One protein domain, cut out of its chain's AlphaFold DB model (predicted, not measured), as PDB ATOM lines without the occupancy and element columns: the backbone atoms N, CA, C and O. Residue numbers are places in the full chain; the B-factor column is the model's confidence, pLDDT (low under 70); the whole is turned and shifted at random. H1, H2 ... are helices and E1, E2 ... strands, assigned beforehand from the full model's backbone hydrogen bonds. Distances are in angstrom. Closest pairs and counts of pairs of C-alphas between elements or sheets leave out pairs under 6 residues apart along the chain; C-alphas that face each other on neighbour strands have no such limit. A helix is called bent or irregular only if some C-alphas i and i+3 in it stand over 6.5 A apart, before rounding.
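What this domain is: This is residues 58 to 101 and 153 to 278 of the 293 residues of an uncharacterized protein of Rhizophagus irregularis (strain DAOM 197198w) (UniProt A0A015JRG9). What shape does the backbone make? Two twisted sheets, E1 E2 E3 E6 and E5 E4 E8 E7, stand partly face to face with their strands crossed, and the short helix H4 packs on E8 at one end of the gap between them. The long hairpin of E7 and E8 runs along the longest axis, while H1, H5 and E9 lie toward one end. What is it made of? The printed part has 170 residues in a mixed class, with five named helices and nine named strands in the order E1 H1 H2 E2 E3 E4 E5 H3 E6 H4 H5 E7 E8 E9; the first sheet is branched with antiparallel pairs, the second is mixed in the order E5 E4 E8 E7. How large is it? It is compact, with a radius of gyration of the C-alphas of 17.8 A, yet elongated, spanning 55 by 35 by 34 A.

Where its parts are: What comes before the cut? E1, residues 58 to 66, begins at C-alpha 58 (39.642, 47.488, -29.879) and is 24.6 A long; H1 is residues 75 to 78 and H2 residues 89 to 92. What follows it? E2 is residues 155 to 163, 26.8 A long, then come E3, 170 to 172, E4, 177 to 181, E5, 187 to 191, H3, 193 to 199, E6, 206 to 209, and H4, 210 to 217. How does the printed part finish? H5, 236 to 239, precedes E7, 242 to 252, 31.2 A, and E8, 255 to 268, 35.0 A, which bends by 71 degrees at residue 258; E9, 274 to 278, ends at C-alpha 278 (69.648, 42.264, -19.000).

How they stand to each other: How is the branched sheet paired? E1 lies on one side of E2, with N 62 and O 159 at 2.9 A; E3, with N 162 and O 171 at 2.9 A, and E6, with N 156 and O 208 at 2.7 A, lie on the other side. And the second sheet? E5 and E4 are an antiparallel hairpin, N 178 and O 191 at 2.8 A; E4 and E8 are parallel, N 263 and O 179 at 2.8 A; E8 and E7 are an antiparallel hairpin, N 262 and O 248 at 2.8 A. Where are the helices? H4 is on the second sheet at a height of 6.4 A, its closest C-alphas to E8 being Ala 217 and Gln 266, 4.4 A; H3 only grazes both sheets, H2 only grazes the branched one, and H1 and H5 are on neither. Every O i to N i+4 pair is within hydrogen-bond range in H4, 2 of 3 in H3, and H1, H2 and H5 are too short for one.

The domain as a whole: Where is the cut? Residues 102 to 152 are not printed, and C-alphas 101 and 153 are 19.5 A apart. Which link is long? Of the links printed whole, that from H4 to H5 is long, with 18 residues. Where is confidence low? Residue 199 alone is under 70.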
ATOM      1  N   PRO A  58      38.987  47.924 -31.102       83.00
ATOM      2  CA  PRO A  58      39.642  47.488 -29.879       83.00
ATOM      3  C   PRO A  58      40.304  48.693 -29.204       83.00
ATOM      4  O   PRO A  58      41.020  49.466 -29.840       83.00
ATOM      5  N   GLY A  59      40.005  48.880 -27.921       85.44
ATOM      6  CA  GLY A  59      40.634  49.885 -27.074       85.44
ATOM      7  C   GLY A  59      41.925  49.364 -26.448       85.44
ATOM      8  O   GLY A  59      42.597  48.484 -26.986       85.44
ATOM      9  N   ALA A  60      42.274  49.902 -25.281       89.12
ATOM     10  CA  ALA A  60      43.437  49.444 -24.531       89.12
ATOM     11  C   ALA A  60      43.163  48.078 -23.887       89.12
ATOM     12  O   ALA A  60      42.094  47.886 -23.297       89.12
ATOM     13  N   ILE A  61      44.143  47.175 -23.981       92.56
ATOM     14  CA  ILE A  61      44.191  45.895 -23.270       92.56
ATOM     15  C   ILE A  61      45.389  45.929 -22.327       92.56
ATOM     16  O   ILE A  61      46.520  46.138 -22.774       92.56
ATOM     17  N   ARG A  62      45.136  45.703 -21.039       92.06
ATOM     18  CA  ARG A  62      46.165  45.601 -20.005       92.06
ATOM     19  C   ARG A  62      46.041  44.259 -19.309       92.06
ATOM     20  O   ARG A  62      44.946  43.850 -18.934       92.06
ATOM     21  N   ILE A  63      47.177  43.597 -19.136       93.06
ATOM     22  CA  ILE A  63      47.264  42.307 -18.466       93.06
ATOM     23  C   ILE A  63      48.214  42.467 -17.286       93.06
ATOM     24  O   ILE A  63      49.309  43.011 -17.427       93.06
ATOM     25  N   THR A  64      47.783  42.018 -16.115       92.38
ATOM     26  CA  THR A  64      48.595  42.064 -14.894       92.38
ATOM     27  C   THR A  64      48.514  40.733 -14.171       92.38
ATOM     28  O   THR A  64      47.475  40.074 -14.209       92.38
ATOM     29  N   LEU A  65      49.610  40.341 -13.538       93.81
ATOM     30  CA  LEU A  65      49.720  39.114 -12.764       93.81
ATOM     31  C   LEU A  65      49.699  39.428 -11.263       93.81
ATOM     32  O   LEU A  65      50.216  40.454 -10.820       93.81
ATOM     33  N   GLN A  66      49.146  38.518 -10.471       93.31
ATOM     34  CA  GLN A  66      49.200  38.547  -9.018       93.31
ATOM     35  C   GLN A  66      49.575  37.161  -8.483       93.31
ATOM     36  O   GLN A  66      49.084  36.132  -8.950       93.31
ATOM     37  N   ALA A  67      50.479  37.151  -7.504       94.44
ATOM     38  CA  ALA A  67      50.919  35.935  -6.836       94.44
ATOM     39  C   ALA A  67      49.852  35.428  -5.849       94.44
ATOM     40  O   ALA A  67      49.140  36.243  -5.248       94.44
ATOM     41  N   PRO A  68      49.745  34.104  -5.649       93.06
ATOM     42  CA  PRO A  68      48.876  33.537  -4.625       93.06
ATOM     43  C   PRO A  68      49.355  33.928  -3.218       93.06
ATOM     44  O   PRO A  68      50.535  34.184  -2.985       93.06
ATOM     45  N   ASN A  69      48.444  33.913  -2.240       90.94
ATOM     46  CA  ASN A  69      48.798  34.173  -0.836       90.94
ATOM     47  C   ASN A  69      49.674  33.063  -0.229       90.94
ATOM     48  O   ASN A  69      50.394  33.294   0.740       90.94
ATOM     49  N   THR A  70      49.579  31.849  -0.770       91.75
ATOM     50  CA  THR A  70      50.301  30.664  -0.307       91.75
ATOM     51  C   THR A  70      50.762  29.864  -1.512       91.75
ATOM     52  O   THR A  70      49.929  29.485  -2.334       91.75
ATOM     53  N   PHE A  71      52.060  29.579  -1.588       92.12
ATOM     54  CA  PHE A  71      52.629  28.729  -2.628       92.12
ATOM     55  C   PHE A  71      52.485  27.254  -2.264       92.12
ATOM     56  O   PHE A  71      52.651  26.869  -1.102       92.12
ATOM     57  N   THR A  72      52.212  26.428  -3.268       91.06
ATOM     58  CA  THR A  72      52.142  24.972  -3.124       91.06
ATOM     59  C   THR A  72      53.270  24.286  -3.892       91.06
ATOM     60  O   THR A  72      53.619  24.676  -5.003       91.06
ATOM     61  N   ASN A  73      53.870  23.251  -3.292       88.56
ATOM     62  CA  ASN A  73      54.890  22.446  -3.966       88.56
ATOM     63  C   ASN A  73      54.219  21.535  -4.997       88.56
ATOM     64  O   ASN A  73      53.611  20.526  -4.634       88.56
ATOM     65  N   GLN A  74      54.353  21.884  -6.273       89.81
ATOM     66  CA  GLN A  74      53.806  21.098  -7.373       89.81
ATOM     67  C   GLN A  74      54.632  19.820  -7.631       89.81
ATOM     68  O   GLN A  74      55.830  19.796  -7.333       89.81
ATOM     69  N   PRO A  75      54.041  18.754  -8.211       89.38
ATOM     70  CA  PRO A  75      54.745  17.491  -8.467       89.38
ATOM     71  C   PRO A  75      56.013  17.643  -9.323       89.38
ATOM     72  O   PRO A  75      57.024  16.995  -9.049       89.38
ATOM     73  N   TYR A  76      55.997  18.551 -10.305       89.69
ATOM     74  CA  TYR A  76      57.160  18.839 -11.154       89.69
ATOM     75  C   TYR A  76      58.333  19.472 -10.386       89.69
ATOM     76  O   TYR A  76      59.458  19.447 -10.874       89.69
ATOM     77  N   CYS A  77      58.099  20.001  -9.180       88.12
ATOM     78  CA  CYS A  77      59.139  20.569  -8.323       88.12
ATOM     79  C   CYS A  77      59.786  19.555  -7.378       88.12
ATOM     80  O   CYS A  77      60.902  19.782  -6.918       88.12
ATOM     81  N   THR A  78      59.085  18.473  -7.035       84.19
ATOM     82  CA  THR A  78      59.550  17.489  -6.044       84.19
ATOM     83  C   THR A  78      60.084  16.207  -6.677       84.19
ATOM     84  O   THR A  78      60.882  15.520  -6.044       84.19
ATOM     85  N   GLY A  79      59.682  15.898  -7.913       73.75
ATOM     86  CA  GLY A  79      60.128  14.712  -8.651       73.75
ATOM     87  C   GLY A  79      60.581  14.975 -10.089       73.75
ATOM     88  O   GLY A  79      60.743  14.015 -10.835       73.75
ATOM     89  N   GLY A  80      60.734  16.240 -10.496       75.12
ATOM     90  CA  GLY A  80      61.148  16.615 -11.851       75.12
ATOM     91  C   GLY A  80      62.667  16.661 -12.062       75.12
ATOM     92  O   GLY A  80      63.446  16.650 -11.110       75.12
ATOM     93  N   ASP A  81      63.074  16.770 -13.331       79.94
ATOM     94  CA  ASP A  81      64.486  16.819 -13.754       79.94
ATOM     95  C   ASP A  81      65.205  18.127 -13.376       79.94
ATOM     96  O   ASP A  81      66.436  18.173 -13.326       79.94
ATOM     97  N   LEU A  82      64.452  19.207 -13.141       89.62
ATOM     98  CA  LEU A  82      64.978  20.532 -12.809       89.62
ATOM     99  C   LEU A  82      64.446  21.007 -11.450       89.62
ATOM    100  O   LEU A  82      63.286  20.747 -11.127       89.62
ATOM    101  N   PRO A  83      65.254  21.746 -10.667       93.06
ATOM    102  CA  PRO A  83      64.790  22.342  -9.420       93.06
ATOM    103  C   PRO A  83      63.745  23.437  -9.675       93.06
ATOM    104  O   PRO A  83      63.695  24.034 -10.752       93.06
ATOM    105  N   CYS A  84      62.938  23.742  -8.659       94.12
ATOM    106  CA  CYS A  84      62.003  24.865  -8.695       94.12
ATOM    107  C   CYS A  84      62.490  26.057  -7.877       94.12
ATOM    108  O   CYS A  84      63.056  25.907  -6.794       94.12
ATOM    109  N   VAL A  85      62.173  27.248  -8.374       94.50
ATOM    110  CA  VAL A  85      62.274  28.515  -7.648       94.50
ATOM    111  C   VAL A  85      60.908  29.192  -7.611       94.50
ATOM    112  O   VAL A  85      60.115  29.062  -8.541       94.50
ATOM    113  N   TYR A  86      60.624  29.919  -6.534       94.12
ATOM    114  CA  TYR A  86      59.358  30.627  -6.356       94.12
ATOM    115  C   TYR A  86      59.569  32.113  -6.583       94.12
ATOM    116  O   TYR A  86      60.352  32.750  -5.876       94.12
ATOM    117  N   TRP A  87      58.901  32.646  -7.598       94.25
ATOM    118  CA  TRP A  87      58.976  34.047  -7.991       94.25
ATOM    119  C   TRP A  87      57.640  34.735  -7.723       94.25
ATOM    120  O   TRP A  87      56.588  34.101  -7.764       94.25
ATOM    121  N   GLY A  88      57.689  36.029  -7.417       93.69
ATOM    122  CA  GLY A  88      56.494  36.852  -7.323       93.69
ATOM    123  C   GLY A  88      56.011  37.291  -8.704       93.69
ATOM    124  O   GLY A  88      56.639  37.045  -9.736       93.69
ATOM    125  N   ALA A  89      54.877  37.990  -8.726       93.25
ATOM    126  CA  ALA A  89      54.259  38.421  -9.975       93.25
ATOM    127  C   ALA A  89      55.157  39.348 -10.815       93.25
ATOM    128  O   ALA A  89      55.212  39.203 -12.036       93.25
ATOM    129  N   ASN A  90      55.890  40.260 -10.168       92.19
ATOM    130  CA  ASN A  90      56.787  41.205 -10.843       92.19
ATOM    131  C   ASN A  90      58.028  40.517 -11.417       92.19
ATOM    132  O   ASN A  90      58.579  40.960 -12.419       92.19
ATOM    133  N   GLU A  91      58.487  39.444 -10.776       93.06
ATOM    134  CA  GLU A  91      59.622  38.670 -11.254       93.06
ATOM    135  C   GLU A  91      59.220  37.748 -12.408       93.06
ATOM    136  O   GLU A  91      60.047  37.508 -13.283       93.06
ATOM    137  N   ILE A  92      57.979  37.252 -12.432       95.44
ATOM    138  CA  ILE A  92      57.450  36.353 -13.471       95.44
ATOM    139  C   ILE A  92      57.063  37.108 -14.742       95.44
ATOM    140  O   ILE A  92      57.410  36.654 -15.838       95.44
ATOM    141  N   GLN A  93      56.324  38.214 -14.603       95.00
ATOM    142  CA  GLN A  93      55.792  38.974 -15.732       95.00
ATOM    143  C   GLN A  93      56.871  39.887 -16.326       95.00
ATOM    144  O   GLN A  93      57.323  40.825 -15.672       95.00
ATOM    145  N   TYR A  94      57.261  39.644 -17.580       93.06
ATOM    146  CA  TYR A  94      58.299  40.435 -18.249       93.06
ATOM    147  C   TYR A  94      58.025  40.636 -19.749       93.06
ATOM    148  O   TYR A  94      57.953  39.655 -20.474       93.06
ATOM    149  N   PRO A  95      57.960  41.868 -20.273       91.44
ATOM    150  CA  PRO A  95      57.968  43.129 -19.541       91.44
ATOM    151  C   PRO A  95      56.674  43.308 -18.730       91.44
ATOM    152  O   PRO A  95      55.640  42.707 -19.027       91.44
ATOM    153  N   SER A  96      56.728  44.133 -17.687       84.06
ATOM    154  CA  SER A  96      55.585  44.378 -16.797       84.06
ATOM    155  C   SER A  96      54.529  45.324 -17.395       84.06
ATOM    156  O   SER A  96      53.418  45.410 -16.872       84.06
ATOM    157  N   ASP A  97      54.838  46.002 -18.504       80.75
ATOM    158  CA  ASP A  97      54.014  47.029 -19.155       80.75
ATOM    159  C   ASP A  97      53.581  46.675 -20.593       80.75
ATOM    160  O   ASP A  97      53.326  47.553 -21.419       80.75
ATOM    161  N   GLY A  98      53.429  45.383 -20.895       76.25
ATOM    162  CA  GLY A  98      52.925  44.917 -22.189       76.25
ATOM    163  C   GLY A  98      51.493  45.386 -22.494       76.25
ATOM    164  O   GLY A  98      50.553  45.119 -21.740       76.25
ATOM    165  N   ALA A  99      51.308  46.064 -23.631       84.06
ATOM    166  CA  ALA A  99      49.991  46.406 -24.167       84.06
ATOM    167  C   ALA A  99      49.532  45.325 -25.157       84.06
ATOM    168  O   ALA A  99      50.177  45.099 -26.180       84.06
ATOM    169  N   GLY A 100      48.410  44.662 -24.866       86.62
ATOM    170  CA  GLY A 100      47.858  43.606 -25.728       86.62
ATOM    171  C   GLY A 100      48.588  42.258 -25.684       86.62
ATOM    172  O   GLY A 100      48.156  41.329 -26.360       86.62
ATOM    173  N   PHE A 101      49.642  42.123 -24.877       92.00
ATOM    174  CA  PHE A 101      50.312  40.854 -24.594       92.00
ATOM    175  C   PHE A 101      50.885  40.861 -23.172       92.00
ATOM    176  O   PHE A 101      51.130  41.921 -22.596       92.00
ATOM    177  N   SER A 153      48.740  28.599 -10.246       95.62
ATOM    178  CA  SER A 153      47.898  29.169  -9.188       95.62
ATOM    179  C   SER A 153      47.903  30.700  -9.166       95.62
ATOM    180  O   SER A 153      47.083  31.307  -8.473       95.62
ATOM    181  N   HIS A 154      48.776  31.337  -9.954       95.25
ATOM    182  CA  HIS A 154      48.793  32.788 -10.098       95.25
ATOM    183  C   HIS A 154      47.524  33.280 -10.785       95.25
ATOM    184  O   HIS A 154      46.952  32.602 -11.644       95.25
ATOM    185  N   THR A 155      47.096  34.489 -10.431       94.50
ATOM    186  CA  THR A 155      45.926  35.121 -11.032       94.50
ATOM    187  C   THR A 155      46.331  36.184 -12.042       94.50
ATOM    188  O   THR A 155      47.184  37.029 -11.793       94.50
ATOM    189  N   VAL A 156      45.700  36.141 -13.208       93.50
ATOM    190  CA  VAL A 156      45.835  37.097 -14.298       93.50
ATOM    191  C   VAL A 156      44.587  37.965 -14.321       93.50
ATOM    192  O   VAL A 156      43.473  37.454 -14.449       93.50
ATOM    193  N   MET A 157      44.769  39.278 -14.236       92.88
ATOM    194  CA  MET A 157      43.710  40.246 -14.491       92.88
ATOM    195  C   MET A 157      43.837  40.781 -15.917       92.88
ATOM    196  O   MET A 157      44.877  41.333 -16.285       92.88
ATOM    197  N   ILE A 158      42.760  40.647 -16.693       93.69
ATOM    198  CA  ILE A 158      42.629  41.195 -18.043       93.69
ATOM    199  C   ILE A 158      41.662  42.377 -17.994       93.69
ATOM    200  O   ILE A 158      40.473  42.245 -17.693       93.69
ATOM    201  N   GLU A 159      42.179  43.558 -18.303       92.62
ATOM    202  CA  GLU A 159      41.396  44.768 -18.507       92.62
ATOM    203  C   GLU A 159      41.323  45.052 -19.998       92.62
ATOM    204  O   GLU A 159      42.344  45.059 -20.686       92.62
ATOM    205  N   HIS A 160      40.124  45.323 -20.503       93.44
ATOM    206  CA  HIS A 160      39.956  45.716 -21.892       93.44
ATOM    207  C   HIS A 160      38.846  46.748 -22.051       93.44
ATOM    208  O   HIS A 160      37.893  46.823 -21.268       93.44
ATOM    209  N   SER A 161      38.985  47.557 -23.094       92.81
ATOM    210  CA  SER A 161      37.994  48.546 -23.507       92.81
ATOM    211  C   SER A 161      37.683  48.421 -24.990       92.81
ATOM    212  O   SER A 161      38.489  47.911 -25.767       92.81
ATOM    213  N   ILE A 162      36.502  48.884 -25.380       92.12
ATOM    214  CA  ILE A 162      36.060  48.966 -26.770       92.12
ATOM    215  C   ILE A 162      35.486  50.338 -27.062       92.12
ATOM    216  O   ILE A 162      34.945  51.004 -26.172       92.12
ATOM    217  N   ARG A 163      35.551  50.727 -28.333       89.06
ATOM    218  CA  ARG A 163      34.946  51.960 -28.823       89.06
ATOM    219  C   ARG A 163      34.142  51.719 -30.102       89.06
ATOM    220  O   ARG A 163      34.566  50.956 -30.965       89.06
ATOM    221  N   GLY A 164      33.003  52.392 -30.234       85.25
ATOM    222  CA  GLY A 164      32.265  52.492 -31.496       85.25
ATOM    223  C   GLY A 164      33.001  53.380 -32.503       85.25
ATOM    224  O   GLY A 164      33.680  54.339 -32.124       85.25
ATOM    225  N   LYS A 165      32.897  53.063 -33.796       79.44
ATOM    226  CA  LYS A 165      33.538  53.861 -34.854       79.44
ATOM    227  C   LYS A 165      32.716  55.107 -35.168       79.44
ATOM    228  O   LYS A 165      33.275  56.190 -35.333       79.44
ATOM    229  N   VAL A 166      31.405  54.933 -35.271       73.75
ATOM    230  CA  VAL A 166      30.438  55.993 -35.571       73.75
ATOM    231  C   VAL A 166      29.656  56.375 -34.317       73.75
ATOM    232  O   VAL A 166      29.313  57.542 -34.134       73.75
ATOM    233  N   ASN A 167      29.419  55.413 -33.424       70.19
ATOM    234  CA  ASN A 167      28.666  55.638 -32.197       70.19
ATOM    235  C   ASN A 167      29.579  56.128 -31.060       70.19
ATOM    236  O   ASN A 167      30.753  55.773 -30.983       70.19
ATOM    237  N   SER A 168      29.029  56.886 -30.107       75.94
ATOM    238  CA  SER A 168      29.743  57.370 -28.910       75.94
ATOM    239  C   SER A 168      29.988  56.284 -27.850       75.94
ATOM    240  O   SER A 168      30.227  56.594 -26.684       75.94
ATOM    241  N   ILE A 169      29.891  55.007 -28.229       81.19
ATOM    242  CA  ILE A 169      30.089  53.875 -27.327       81.19
ATOM    243  C   ILE A 169      31.568  53.838 -26.946       81.19
ATOM    244  O   ILE A 169      32.440  53.771 -27.809       81.19
ATOM    245  N   SER A 170      31.837  53.880 -25.648       86.62
ATOM    246  CA  SER A 170      33.162  53.705 -25.064       86.62
ATOM    247  C   SER A 170      32.975  52.929 -23.773       86.62
ATOM    248  O   SER A 170      32.566  53.496 -22.760       86.62
ATOM    249  N   LEU A 171      33.205  51.621 -23.828       89.25
ATOM    250  CA  LEU A 171      32.919  50.713 -22.721       89.25
ATOM    251  C   LEU A 171      34.190  50.025 -22.256       89.25
ATOM    252  O   LEU A 171      35.073  49.695 -23.045       89.25
ATOM    253  N   ARG A 172      34.239  49.769 -20.957       90.50
ATOM    254  CA  ARG A 172      35.229  48.917 -20.305       90.50
ATOM    255  C   ARG A 172      34.575  47.590 -19.944       90.50
ATOM    256  O   ARG A 172      33.378  47.547 -19.668       90.50
ATOM    257  N   ASN A 173      35.354  46.521 -19.882       90.69
ATOM    258  CA  ASN A 173      34.867  45.204 -19.482       90.69
ATOM    259  C   ASN A 173      34.119  45.179 -18.143       90.69
ATOM    260  O   ASN A 173      33.123  44.474 -18.035       90.69
ATOM    261  N   GLY A 174      34.487  46.024 -17.174       86.50
ATOM    262  CA  GLY A 174      33.781  46.139 -15.891       86.50
ATOM    263  C   GLY A 174      32.271  46.433 -15.980       86.50
ATOM    264  O   GLY A 174      31.535  46.042 -15.077       86.50
ATOM    265  N   VAL A 175      31.793  47.062 -17.064       87.31
ATOM    266  CA  VAL A 175      30.361  47.362 -17.291       87.31
ATOM    267  C   VAL A 175      29.688  46.430 -18.304       87.31
ATOM    268  O   VAL A 175      28.516  46.611 -18.619       87.31
ATOM    269  N   MET A 176      30.417  45.441 -18.822       90.44
ATOM    270  CA  MET A 176      29.905  44.431 -19.749       90.44
ATOM    271  C   MET A 176      29.861  43.062 -19.061       90.44
ATOM    272  O   MET A 176      30.607  42.812 -18.110       90.44
ATOM    273  N   ASP A 177      29.030  42.156 -19.567       92.50
ATOM    274  CA  ASP A 177      29.050  40.751 -19.156       92.50
ATOM    275  C   ASP A 177      29.906  39.930 -20.125       92.50
ATOM    276  O   ASP A 177      29.812  40.071 -21.349       92.50
ATOM    277  N   GLY A 178      30.727  39.049 -19.566       94.69
ATOM    278  CA  GLY A 178      31.687  38.225 -20.283       94.69
ATOM    279  C   GLY A 178      31.473  36.733 -20.063       94.69
ATOM    280  O   GLY A 178      30.826  36.296 -19.108       94.69
ATOM    281  N   VAL A 179      32.067  35.923 -20.931       96.25
ATOM    282  CA  VAL A 179      32.220  34.480 -20.710       96.25
ATOM    283  C   VAL A 179      33.598  34.007 -21.162       96.25
ATOM    284  O   VAL A 179      34.114  34.478 -22.172       96.25
ATOM    285  N   LEU A 180      34.180  33.058 -20.434       97.12
ATOM    286  CA  LEU A 180      35.350  32.292 -20.857       97.12
ATOM    287  C   LEU A 180      34.876  30.991 -21.497       97.12
ATOM    288  O   LEU A 180      34.102  30.250 -20.876       97.12
ATOM    289  N   LYS A 181      35.332  30.721 -22.720       97.25
ATOM    290  CA  LYS A 181      35.060  29.466 -23.418       97.25
ATOM    291  C   LYS A 181      36.310  28.619 -23.569       97.25
ATOM    292  O   LYS A 181      37.402  29.162 -23.705       97.25
ATOM    293  N   ASP A 182      36.108  27.308 -23.577       94.88
ATOM    294  CA  ASP A 182      37.134  26.352 -23.979       94.88
ATOM    295  C   ASP A 182      37.285  26.302 -25.513       94.88
ATOM    296  O   ASP A 182      36.509  26.903 -26.273       94.88
ATOM    297  N   SER A 183      38.270  25.534 -25.973       89.81
ATOM    298  CA  SER A 183      38.516  25.250 -27.391       89.81
ATOM    299  C   SER A 183      37.345  24.557 -28.107       89.81
ATOM    300  O   SER A 183      37.199  24.711 -29.321       89.81
ATOM    301  N   ASN A 184      36.461  23.868 -27.374       92.00
ATOM    302  CA  ASN A 184      35.254  23.211 -27.894       92.00
ATOM    303  C   ASN A 184      34.021  24.140 -27.929       92.00
ATOM    304  O   ASN A 184      32.966  23.768 -28.444       92.00
ATOM    305  N   GLY A 185      34.132  25.358 -27.393       92.00
ATOM    306  CA  GLY A 185      33.048  26.332 -27.295       92.00
ATOM    307  C   GLY A 185      32.149  26.194 -26.059       92.00
ATOM    308  O   GLY A 185      31.174  26.953 -25.950       92.00
ATOM    309  N   ASN A 186      32.462  25.295 -25.125       95.50
ATOM    310  CA  ASN A 186      31.782  25.179 -23.838       95.50
ATOM    311  C   ASN A 186      32.130  26.367 -22.943       95.50
ATOM    312  O   ASN A 186      33.221  26.922 -23.004       95.50
ATOM    313  N   THR A 187      31.191  26.770 -22.088       95.75
ATOM    314  CA  THR A 187      31.424  27.870 -21.143       95.75
ATOM    315  C   THR A 187      32.102  27.339 -19.885       95.75
ATOM    316  O   THR A 187      31.485  26.568 -19.156       95.75
ATOM    317  N   ILE A 188      33.323  27.800 -19.610       93.75
ATOM    318  CA  ILE A 188      34.070  27.485 -18.383       93.75
ATOM    319  C   ILE A 188      33.653  28.432 -17.257       93.75
ATOM    320  O   ILE A 188      33.369  28.002 -16.143       93.75
ATOM    321  N   LYS A 189      33.588  29.736 -17.550       93.25
ATOM    322  CA  LYS A 189      33.351  30.779 -16.544       93.25
ATOM    323  C   LYS A 189      32.427  31.854 -17.091       93.25
ATOM    324  O   LYS A 189      32.578  32.294 -18.230       93.25
ATOM    325  N   ARG A 190      31.464  32.291 -16.279       93.19
ATOM    326  CA  ARG A 190      30.630  33.468 -16.562       93.19
ATOM    327  C   ARG A 190      31.140  34.640 -15.746       93.19
ATOM    328  O   ARG A 190      31.500  34.467 -14.587       93.19
ATOM    329  N   ILE A 191      31.157  35.811 -16.365       92.00
ATOM    330  CA  ILE A 191      31.739  37.020 -15.805       92.00
ATOM    331  C   ILE A 191      30.672  38.105 -15.846       92.00
ATOM    332  O   ILE A 191      30.150  38.442 -16.904       92.00
ATOM    333  N   SER A 192      30.339  38.643 -14.688       86.25
ATOM    334  CA  SER A 192      29.444  39.776 -14.525       86.25
ATOM    335  C   SER A 192      29.987  40.703 -13.447       86.25
ATOM    336  O   SER A 192      30.919  40.360 -12.715       86.25
ATOM    337  N   ASN A 193      29.379  41.877 -13.303       79.50
ATOM    338  CA  ASN A 193      29.745  42.800 -12.231       79.50
ATOM    339  C   ASN A 193      29.636  42.136 -10.838       79.50
ATOM    340  O   ASN A 193      30.530  42.269 -10.002       79.50
ATOM    341  N   ALA A 194      28.597  41.321 -10.629       73.94
ATOM    342  CA  ALA A 194      28.443  40.553  -9.398       73.94
ATOM    343  C   ALA A 194      29.606  39.571  -9.195       73.94
ATOM    344  O   ALA A 194      30.192  39.545  -8.121       73.94
ATOM    345  N   THR A 195      30.004  38.803 -10.216       77.50
ATOM    346  CA  THR A 195      31.096  37.827 -10.043       77.50
ATOM    347  C   THR A 195      32.464  38.481  -9.857       77.50
ATOM    348  O   THR A 195      33.286  37.921  -9.144       77.50
ATOM    349  N   ARG A 196      32.716  39.650 -10.467       78.44
ATOM    350  CA  ARG A 196      33.976  40.399 -10.285       78.44
ATOM    351  C   ARG A 196      34.131  40.903  -8.853       78.44
ATOM    352  O   ARG A 196      35.186  40.746  -8.249       78.44
ATOM    353  N   THR A 197      33.058  41.473  -8.309       70.44
ATOM    354  CA  THR A 197      33.070  42.126  -6.992       70.44
ATOM    355  C   THR A 197      32.970  41.154  -5.814       70.44
ATOM    356  O   THR A 197      33.274  41.551  -4.692       70.44
ATOM    357  N   LEU A 198      32.597  39.887  -6.050       71.25
ATOM    358  CA  LEU A 198      32.569  38.846  -5.012       71.25
ATOM    359  C   LEU A 198      33.949  38.593  -4.393       71.25
ATOM    360  O   LEU A 198      34.049  38.419  -3.181       71.25
ATOM    361  N   THR A 199      34.996  38.538  -5.218       68.62
ATOM    362  CA  THR A 199      36.362  38.235  -4.766       68.62
ATOM    363  C   THR A 199      37.176  39.489  -4.498       68.62
ATOM    364  O   THR A 199      37.970  39.509  -3.563       68.62
ATOM    365  N   ASP A 200      36.971  40.538  -5.294       72.19
ATOM    366  CA  ASP A 200      37.614  41.830  -5.089       72.19
ATOM    367  C   ASP A 200      36.655  42.969  -5.486       72.19
ATOM    368  O   ASP A 200      36.433  43.220  -6.673       72.19
ATOM    369  N   PRO A 201      36.096  43.708  -4.509       73.81
ATOM    370  CA  PRO A 201      35.228  44.857  -4.767       73.81
ATOM    371  C   PRO A 201      35.885  45.981  -5.582       73.81
ATOM    372  O   PRO A 201      35.181  46.857  -6.083       73.81
ATOM    373  N   LYS A 202      37.220  45.993  -5.691       72.31
ATOM    374  CA  LYS A 202      38.006  46.968  -6.459       72.31
ATOM    375  C   LYS A 202      38.535  46.391  -7.775       72.31
ATOM    376  O   LYS A 202      39.303  47.077  -8.456       72.31
ATOM    377  N   ALA A 203      38.115  45.177  -8.148       78.19
ATOM    378  CA  ALA A 203      38.516  44.541  -9.392       78.19
ATOM    379  C   ALA A 203      38.175  45.436 -10.584       78.19
ATOM    380  O   ALA A 203      37.027  45.795 -10.854       78.19
ATOM    381  N   ASN A 204      39.227  45.788 -11.301       81.06
ATOM    382  CA  ASN A 204      39.203  46.702 -12.428       81.06
ATOM    383  C   ASN A 204      39.092  45.945 -13.767       81.06
ATOM    384  O   ASN A 204      38.711  46.520 -14.786       81.06
ATOM    385  N   GLY A 205      39.353  44.639 -13.750       88.88
ATOM    386  CA  GLY A 205      39.249  43.749 -14.896       88.88
ATOM    387  C   GLY A 205      38.685  42.385 -14.524       88.88
ATOM    388  O   GLY A 205      38.153  42.181 -13.432       88.88
ATOM    389  N   ASP A 206      38.815  41.449 -15.455       92.88
ATOM    390  CA  ASP A 206      38.392  40.069 -15.258       92.88
ATOM    391  C   ASP A 206      39.562  39.248 -14.744       92.88
ATOM    392  O   ASP A 206      40.652  39.319 -15.307       92.88
ATOM    393  N   ILE A 207      39.330  38.478 -13.686       92.56
ATOM    394  CA  ILE A 207      40.373  37.715 -13.006       92.56
ATOM    395  C   ILE A 207      40.225  36.231 -13.343       92.56
ATOM    396  O   ILE A 207      39.157  35.628 -13.157       92.56
ATOM    397  N   PHE A 208      41.324  35.639 -13.795       93.81
ATOM    398  CA  PHE A 208      41.464  34.215 -14.080       93.81
ATOM    399  C   PHE A 208      42.679  33.662 -13.359       93.81
ATOM    400  O   PHE A 208      43.622  34.408 -13.128       93.81
ATOM    401  N   THR A 209      42.714  32.377 -13.038       95.12
ATOM    402  CA  THR A 209      44.011  31.741 -12.768       95.12
ATOM    403  C   THR A 209      44.733  31.457 -14.085       95.12
ATOM    404  O   THR A 209      44.097  31.282 -15.129       95.12
ATOM    405  N   VAL A 210      46.065  31.378 -14.056       96.25
ATOM    406  CA  VAL A 210      46.843  30.896 -15.209       96.25
ATOM    407  C   VAL A 210      46.345  29.504 -15.608       96.25
ATOM    408  O   VAL A 210      46.127  29.251 -16.790       96.25
ATOM    409  N   LYS A 211      46.034  28.645 -14.625       95.69
ATOM    410  CA  LYS A 211      45.404  27.343 -14.859       95.69
ATOM    411  C   LYS A 211      44.093  27.426 -15.643       95.69
ATOM    412  O   LYS A 211      43.931  26.684 -16.601       95.69
ATOM    413  N   GLU A 212      43.170  28.314 -15.268       95.94
ATOM    414  CA  GLU A 212      41.891  28.475 -15.978       95.94
ATOM    415  C   GLU A 212      42.108  28.837 -17.457       95.94
ATOM    416  O   GLU A 212      41.373  28.356 -18.319       95.94
ATOM    417  N   LEU A 213      43.118  29.662 -17.764       96.94
ATOM    418  CA  LEU A 213      43.455  30.035 -19.140       96.94
ATOM    419  C   LEU A 213      44.125  28.888 -19.913       96.94
ATOM    420  O   LEU A 213      43.803  28.693 -21.085       96.94
ATOM    421  N   LEU A 214      45.012  28.123 -19.266       96.56
ATOM    422  CA  LEU A 214      45.644  26.927 -19.840       96.56
ATOM    423  C   LEU A 214      44.600  25.843 -20.150       96.56
ATOM    424  O   LEU A 214      44.526  25.356 -21.279       96.56
ATOM    425  N   ASP A 215      43.734  25.543 -19.180       95.94
ATOM    426  CA  ASP A 215      42.653  24.567 -19.321       95.94
ATOM    427  C   ASP A 215      41.675  25.004 -20.433       95.94
ATOM    428  O   ASP A 215      41.265  24.188 -21.259       95.94
ATOM    429  N   ALA A 216      41.351  26.304 -20.527       96.94
ATOM    430  CA  ALA A 216      40.523  26.857 -21.604       96.94
ATOM    431  C   ALA A 216      41.173  26.752 -22.991       96.94
ATOM    432  O   ALA A 216      40.485  26.460 -23.972       96.94
ATOM    433  N   ALA A 217      42.491  26.953 -23.071       96.50
ATOM    434  CA  ALA A 217      43.260  26.762 -24.297       96.50
ATOM    435  C   ALA A 217      43.455  25.276 -24.655       96.50
ATOM    436  O   ALA A 217      43.859  24.977 -25.780       96.50
ATOM    437  N   GLY A 218      43.145  24.355 -23.733       95.00
ATOM    438  CA  GLY A 218      43.328  22.916 -23.906       95.00
ATOM    439  C   GLY A 218      44.797  22.496 -23.899       95.00
ATOM    440  O   GLY A 218      45.162  21.575 -24.628       95.00
ATOM    441  N   VAL A 219      45.641  23.190 -23.129       94.69
ATOM    442  CA  VAL A 219      47.085  22.935 -23.058       94.69
ATOM    443  C   VAL A 219      47.509  22.516 -21.655       94.69
ATOM    444  O   VAL A 219      47.056  23.073 -20.659       94.69
ATOM    445  N   ASP A 220      48.418  21.548 -21.602       94.56
ATOM    446  CA  ASP A 220      49.126  21.139 -20.394       94.56
ATOM    447  C   ASP A 220      50.596  21.569 -20.505       94.56
ATOM    448  O   ASP A 220      51.265  21.285 -21.508       94.56
ATOM    449  N   LEU A 221      51.097  22.268 -19.484       94.50
ATOM    450  CA  LEU A 221      52.493  22.702 -19.420       94.50
ATOM    451  C   LEU A 221      53.452  21.518 -19.253       94.50
ATOM    452  O   LEU A 221      54.586  21.587 -19.727       94.50
ATOM    453  N   ASP A 222      53.005  20.419 -18.652       93.56
ATOM    454  CA  ASP A 222      53.822  19.211 -18.506       93.56
ATOM    455  C   ASP A 222      53.675  18.258 -19.711       93.56
ATOM    456  O   ASP A 222      54.311  17.205 -19.772       93.56
ATOM    457  N   GLY A 223      52.885  18.657 -20.714       93.19
ATOM    458  CA  GLY A 223      52.772  17.975 -22.000       93.19
ATOM    459  C   GLY A 223      53.997  18.172 -22.909       93.19
ATOM    460  O   GLY A 223      54.815  19.071 -22.685       93.19
ATOM    461  N   PRO A 224      54.126  17.350 -23.968       93.75
ATOM    462  CA  PRO A 224      55.246  17.430 -24.901       93.75
ATOM    463  C   PRO A 224      55.244  18.757 -25.663       93.75
ATOM    464  O   PRO A 224      54.194  19.218 -26.118       93.75
ATOM    465  N   SER A 225      56.434  19.327 -25.849       93.56
ATOM    466  CA  SER A 225      56.630  20.479 -26.720       93.56
ATOM    467  C   SER A 225      56.829  20.060 -28.167       93.56
ATOM    468  O   SER A 225      57.552  19.111 -28.478       93.56
ATOM    469  N   PHE A 226      56.201  20.818 -29.061       91.44
ATOM    470  CA  PHE A 226      56.366  20.703 -30.508       91.44
ATOM    471  C   PHE A 226      57.065  21.930 -31.107       91.44
ATOM    472  O   PHE A 226      57.050  22.116 -32.324       91.44
ATOM    473  N   ALA A 227      57.636  22.797 -30.266       91.06
ATOM    474  CA  ALA A 227      58.367  23.961 -30.737       91.06
ATOM    475  C   ALA A 227      59.647  23.534 -31.484       91.06
ATOM    476  O   ALA A 227      60.350  22.634 -31.024       91.06
ATOM    477  N   PRO A 228      60.004  24.177 -32.612       89.75
ATOM    478  CA  PRO A 228      61.219  23.843 -33.357       89.75
ATOM    479  C   PRO A 228      62.520  23.986 -32.554       89.75
ATOM    480  O   PRO A 228      63.513  23.348 -32.897       89.75
ATOM    481  N   GLY A 229      62.530  24.842 -31.526       85.88
ATOM    482  CA  GLY A 229      63.671  25.052 -30.632       85.88
ATOM    483  C   GLY A 229      63.752  24.066 -29.465       85.88
ATOM    484  O   GLY A 229      64.763  24.058 -28.760       85.88
ATOM    485  N   ALA A 230      62.732  23.224 -29.272       90.44
ATOM    486  CA  ALA A 230      62.664  22.276 -28.171       90.44
ATOM    487  C   ALA A 230      63.578  21.063 -28.405       90.44
ATOM    488  O   ALA A 230      63.645  20.495 -29.500       90.44
ATOM    489  N   ALA A 231      64.269  20.628 -27.352       90.62
ATOM    490  CA  ALA A 231      65.031  19.386 -27.377       90.62
ATOM    491  C   ALA A 231      64.094  18.158 -27.454       90.62
ATOM    492  O   ALA A 231      62.939  18.227 -27.021       90.62
ATOM    493  N   PRO A 232      64.566  16.999 -27.955       89.44
ATOM    494  CA  PRO A 232      63.769  15.774 -27.958       89.44
ATOM    495  C   PRO A 232      63.266  15.416 -26.551       89.44
ATOM    496  O   PRO A 232      64.066  15.202 -25.642       89.44
ATOM    497  N   GLY A 233      61.943  15.338 -26.386       89.19
ATOM    498  CA  GLY A 233      61.297  15.041 -25.100       89.19
ATOM    499  C   GLY A 233      61.128  16.241 -24.163       89.19
ATOM    500  O   GLY A 233      60.690  16.055 -23.031       89.19
ATOM    501  N   GLU A 234      61.452  17.462 -24.598       91.81
ATOM    502  CA  GLU A 234      61.229  18.670 -23.802       91.81
ATOM    503  C   GLU A 234      59.731  18.998 -23.683       91.81
ATOM    504  O   GLU A 234      58.957  18.831 -24.627       91.81
ATOM    505  N   ILE A 235      59.319  19.466 -22.503       93.81
ATOM    506  CA  ILE A 235      57.926  19.809 -22.191       93.81
ATOM    507  C   ILE A 235      57.617  21.289 -22.457       93.81
ATOM    508  O   ILE A 235      58.518  22.138 -22.514       93.81
ATOM    509  N   ASN A 236      56.329  21.612 -22.580       94.56
ATOM    510  CA  ASN A 236      55.833  22.975 -22.810       94.56
ATOM    511  C   ASN A 236      56.321  23.966 -21.740       94.56
ATOM    512  O   ASN A 236      56.758  25.062 -22.075       94.56
ATOM    513  N   ARG A 237      56.367  23.558 -20.465       94.00
ATOM    514  CA  ARG A 237      56.892  24.361 -19.344       94.00
ATOM    515  C   ARG A 237      58.336  24.799 -19.559       94.00
ATOM    516  O   ARG A 237      58.728  25.873 -19.110       94.00
ATOM    517  N   SER A 238      59.140  23.946 -20.191       93.62
ATOM    518  CA  SER A 238      60.570  24.180 -20.376       93.62
ATOM    519  C   SER A 238      60.872  25.001 -21.625       93.62
ATOM    520  O   SER A 238      61.756  25.855 -21.590       93.62
ATOM    521  N   SER A 239      60.147  24.740 -22.710       93.31
ATOM    522  CA  SER A 239      60.339  25.414 -24.001       93.31
ATOM    523  C   SER A 239      59.646  26.780 -24.060       93.31
ATOM    524  O   SER A 239      60.244  27.727 -24.570       93.31
ATOM    525  N   GLY A 240      58.465  26.900 -23.449       93.75
ATOM    526  CA  GLY A 240      57.564  28.047 -23.552       93.75
ATOM    527  C   GLY A 240      56.460  27.802 -24.583       93.75
ATOM    528  O   GLY A 240      56.645  27.030 -25.528       93.75
ATOM    529  N   ILE A 241      55.307  28.448 -24.404       95.31
ATOM    530  CA  ILE A 241      54.156  28.322 -25.308       95.31
ATOM    531  C   ILE A 241      53.518  29.678 -25.593       95.31
ATOM    532  O   ILE A 241      53.530  30.590 -24.773       95.31
ATOM    533  N   VAL A 242      52.866  29.800 -26.748       95.62
ATOM    534  CA  VAL A 242      52.108  31.009 -27.090       95.62
ATOM    535  C   VAL A 242      50.612  30.721 -27.086       95.62
ATOM    536  O   VAL A 242      50.114  29.918 -27.877       95.62
ATOM    537  N   ILE A 243      49.883  31.425 -26.219       95.75
ATOM    538  CA  ILE A 243      48.419  31.393 -26.161       95.75
ATOM    539  C   ILE A 243      47.874  32.703 -26.717       95.75
ATOM    540  O   ILE A 243      48.195  33.786 -26.228       95.75
ATOM    541  N   VAL A 244      47.001  32.605 -27.716       95.62
ATOM    542  CA  VAL A 244      46.228  33.744 -28.217       95.62
ATOM    543  C   VAL A 244      44.857  33.732 -27.573       95.62
ATOM    544  O   VAL A 244      44.152  32.728 -27.609       95.62
ATOM    545  N   ILE A 245      44.461  34.869 -27.010       95.75
ATOM    546  CA  ILE A 245      43.133  35.057 -26.432       95.75
ATOM    547  C   ILE A 245      42.356  36.008 -27.337       95.75
ATOM    548  O   ILE A 245      42.557  37.221 -27.303       95.75
ATOM    549  N   ALA A 246      41.449  35.459 -28.146       95.19
ATOM    550  CA  ALA A 246      40.512  36.280 -28.902       95.19
ATOM    551  C   ALA A 246      39.381  36.767 -27.982       95.19
ATOM    552  O   ALA A 246      38.822  35.979 -27.213       95.19
ATOM    553  N   ILE A 247      39.050  38.057 -28.064       95.25
ATOM    554  CA  ILE A 247      37.917  38.660 -27.356       95.25
ATOM    555  C   ILE A 247      36.869  39.061 -28.393       95.25
ATOM    556  O   ILE A 247      37.023  40.067 -29.085       95.25
ATOM    557  N   ASP A 248      35.802  38.272 -28.490       94.19
ATOM    558  CA  ASP A 248      34.674  38.570 -29.372       94.19
ATOM    559  C   ASP A 248      33.682  39.471 -28.648       94.19
ATOM    560  O   ASP A 248      33.317  39.170 -27.514       94.19
ATOM    561  N   TYR A 249      33.178  40.513 -29.307       92.38
ATOM    562  CA  TYR A 249      32.130  41.380 -28.768       92.38
ATOM    563  C   TYR A 249      30.873  41.288 -29.623       92.38
ATOM    564  O   TYR A 249      30.949  41.292 -30.852       92.38
ATOM    565  N   ALA A 250      29.712  41.249 -28.976       90.50
ATOM    566  CA  ALA A 250      28.426  41.235 -29.657       90.50
ATOM    567  C   ALA A 250      27.340  41.899 -28.808       90.50
ATOM    568  O   ALA A 250      27.336  41.788 -27.579       90.50
ATOM    569  N   ASN A 251      26.381  42.550 -29.465       89.00
ATOM    570  CA  ASN A 251      25.155  42.990 -28.808       89.00
ATOM    571  C   ASN A 251      24.320  41.778 -28.386       89.00
ATOM    572  O   ASN A 251      24.294  40.737 -29.051       89.00
ATOM    573  N   VAL A 252      23.593  41.922 -27.285       86.31
ATOM    574  CA  VAL A 252      22.569  40.949 -26.916       86.31
ATOM    575  C   VAL A 252      21.420  41.060 -27.912       86.31
ATOM    576  O   VAL A 252      20.938  42.155 -28.198       86.31
ATOM    577  N   LYS A 253      20.959  39.918 -28.439       82.19
ATOM    578  CA  LYS A 253      19.828  39.885 -29.378       82.19
ATOM    579  C   LYS A 253      18.655  40.691 -28.818       82.19
ATOM    580  O   LYS A 253      18.265  40.497 -27.668       82.19
ATOM    581  N   LEU A 254      18.099  41.574 -29.649       80.50
ATOM    582  CA  LEU A 254      16.988  42.481 -29.320       80.50
ATOM    583  C   LEU A 254      17.296  43.575 -28.276       80.50
ATOM    584  O   LEU A 254      16.394  44.329 -27.919       80.50
ATOM    585  N   LYS A 255      18.545  43.713 -27.811       84.38
ATOM    586  CA  LYS A 255      18.981  44.771 -26.889       84.38
ATOM    587  C   LYS A 255      20.199  45.498 -27.453       84.38
ATOM    588  O   LYS A 255      21.331  45.041 -27.327       84.38
ATOM    589  N   LEU A 256      19.957  46.653 -28.068       76.00
ATOM    590  CA  LEU A 256      20.999  47.419 -28.759       76.00
ATOM    591  C   LEU A 256      22.067  47.979 -27.806       76.00
ATOM    592  O   LEU A 256      23.232  48.030 -28.182       76.00
ATOM    593  N   ASP A 257      21.700  48.312 -26.568       79.94
ATOM    594  CA  ASP A 257      22.607  48.972 -25.614       79.94
ATOM    595  C   ASP A 257      23.356  47.998 -24.687       79.94
ATOM    596  O   ASP A 257      24.198  48.414 -23.893       79.94
ATOM    597  N   GLU A 258      23.072  46.694 -24.773       88.06
ATOM    598  CA  GLU A 258      23.728  45.671 -23.955       88.06
ATOM    599  C   GLU A 258      24.761  44.922 -24.804       88.06
ATOM    600  O   GLU A 258      24.406  44.165 -25.710       88.06
ATOM    601  N   ILE A 259      26.045  45.128 -24.507       90.19
ATOM    602  CA  ILE A 259      27.164  44.457 -25.180       90.19
ATOM    603  C   ILE A 259      27.735  43.384 -24.256       90.19
ATOM    604  O   ILE A 259      27.980  43.620 -23.071       90.19
ATOM    605  N   LYS A 260      27.963  42.197 -24.821       93.38
ATOM    606  CA  LYS A 260      28.645  41.079 -24.170       93.38
ATOM    607  C   LYS A 260      29.926  40.744 -24.895       93.38
ATOM    608  O   LYS A 260      30.076  41.050 -26.079       93.38
ATOM    609  N   TYR A 261      30.822  40.081 -24.183       95.12
ATOM    610  CA  TYR A 261      32.072  39.617 -24.757       95.12
ATOM    611  C   TYR A 261      32.383  38.164 -24.406       95.12
ATOM    612  O   TYR A 261      31.793  37.565 -23.505       95.12
ATOM    613  N   THR A 262      33.266  37.548 -25.183       96.75
ATOM    614  CA  THR A 262      33.664  36.147 -25.031       96.75
ATOM    615  C   THR A 262      35.169  36.015 -25.198       96.75
ATOM    616  O   THR A 262      35.689  36.362 -26.253       96.75
ATOM    617  N   TYR A 263      35.847  35.473 -24.187       97.56
ATOM    618  CA  TYR A 263      37.244  35.053 -24.278       97.56
ATOM    619  C   TYR A 263      37.345  33.668 -24.913       97.56
ATOM    620  O   TYR A 263      36.627  32.743 -24.513       97.56
ATOM    621  N   ARG A 264      38.270  33.521 -25.865       97.12
ATOM    622  CA  ARG A 264      38.611  32.254 -26.524       97.12
ATOM    623  C   ARG A 264      40.129  32.059 -26.549       97.12
ATOM    624  O   ARG A 264      40.765  32.426 -27.539       97.12
ATOM    625  N   PRO A 265      40.718  31.543 -25.462       96.94
ATOM    626  CA  PRO A 265      42.119  31.147 -25.446       96.94
ATOM    627  C   PRO A 265      42.359  29.973 -26.398       96.94
ATOM    628  O   PRO A 265      41.569  29.031 -26.437       96.94
ATOM    629  N   GLN A 266      43.443  30.027 -27.165       95.44
ATOM    630  CA  GLN A 266      43.885  28.955 -28.053       95.44
ATOM    631  C   GLN A 266      45.411  28.886 -28.078       95.44
ATOM    632  O   GLN A 266      46.084  29.914 -28.170       95.44
ATOM    633  N   LEU A 267      45.953  27.669 -28.025       95.19
ATOM    634  CA  LEU A 267      47.378  27.413 -28.214       95.19
ATOM    635  C   LEU A 267      47.766  27.603 -29.687       95.19
ATOM    636  O   LEU A 267      47.155  27.004 -30.576       95.19
ATOM    637  N   ILE A 268      48.831  28.362 -29.950       93.81
ATOM    638  CA  ILE A 268      49.525  28.313 -31.239       93.81
ATOM    639  C   ILE A 268      50.536  27.170 -31.179       93.81
ATOM    640  O   ILE A 268      51.605  27.292 -30.583       93.81
ATOM    641  N   ASN A 269      50.197  26.043 -31.801       89.19
ATOM    642  CA  ASN A 269      51.066  24.873 -31.789       89.19
ATOM    643  C   ASN A 269      52.411  25.156 -32.484       89.19
ATOM    644  O   ASN A 269      52.443  25.730 -33.574       89.19
ATOM    645  N   GLY A 270      53.510  24.729 -31.861       87.38
ATOM    646  CA  GLY A 270      54.872  24.918 -32.364       87.38
ATOM    647  C   GLY A 270      55.449  26.326 -32.174       87.38
ATOM    648  O   GLY A 270      56.574  26.573 -32.602       87.38
ATOM    649  N   ALA A 271      54.718  27.247 -31.542       91.12
ATOM    650  CA  ALA A 271      55.259  28.542 -31.153       91.12
ATOM    651  C   ALA A 271      55.840  28.470 -29.736       91.12
ATOM    652  O   ALA A 271      55.122  28.166 -28.786       91.12
ATOM    653  N   GLU A 272      57.123  28.798 -29.610       90.44
ATOM    654  CA  GLU A 272      57.784  29.072 -28.333       90.44
ATOM    655  C   GLU A 272      58.043  30.570 -28.196       90.44
ATOM    656  O   GLU A 272      58.200  31.284 -29.194       90.44
ATOM    657  N   TYR A 273      58.131  31.042 -26.957       90.50
ATOM    658  CA  TYR A 273      58.599  32.385 -26.676       90.50
ATOM    659  C   TYR A 273      59.662  32.361 -25.579       90.50
ATOM    660  O   TYR A 273      59.566  31.667 -24.567       90.50
ATOM    661  N   LYS A 274      60.719  33.138 -25.805       92.88
ATOM    662  CA  LYS A 274      61.807  33.331 -24.851       92.88
ATOM    663  C   LYS A 274      62.169  34.801 -24.788       92.88
ATOM    664  O   LYS A 274      62.125  35.507 -25.796       92.88
ATOM    665  N   ALA A 275      62.546  35.247 -23.602       93.56
ATOM    666  CA  ALA A 275      62.940  36.618 -23.347       93.56
ATOM    667  C   ALA A 275      64.229  36.639 -22.531       93.56
ATOM    668  O   ALA A 275      64.389  35.894 -21.568       93.56
ATOM    669  N   THR A 276      65.139  37.534 -22.891       93.75
ATOM    670  CA  THR A 276      66.355  37.773 -22.117       93.75
ATOM    671  C   THR A 276      66.244  39.135 -21.451       93.75
ATOM    672  O   THR A 276      66.115  40.152 -22.131       93.75
ATOM    673  N   GLU A 277      66.289  39.156 -20.122       93.88
ATOM    674  CA  GLU A 277      66.351  40.387 -19.341       93.88
ATOM    675  C   GLU A 277      67.798  40.646 -18.928       93.88
ATOM    676  O   GLU A 277      68.438  39.815 -18.282       93.88
ATOM    677  N   ASN A 278      68.291  41.828 -19.279       90.94
ATOM    678  CA  ASN A 278      69.648  42.264 -19.000       90.94
ATOM    679  C   ASN A 278      69.616  43.372 -17.947       90.94
ATOM    680  O   ASN A 278      69.025  44.426 -18.182       90.94
TER     681      ASN A 278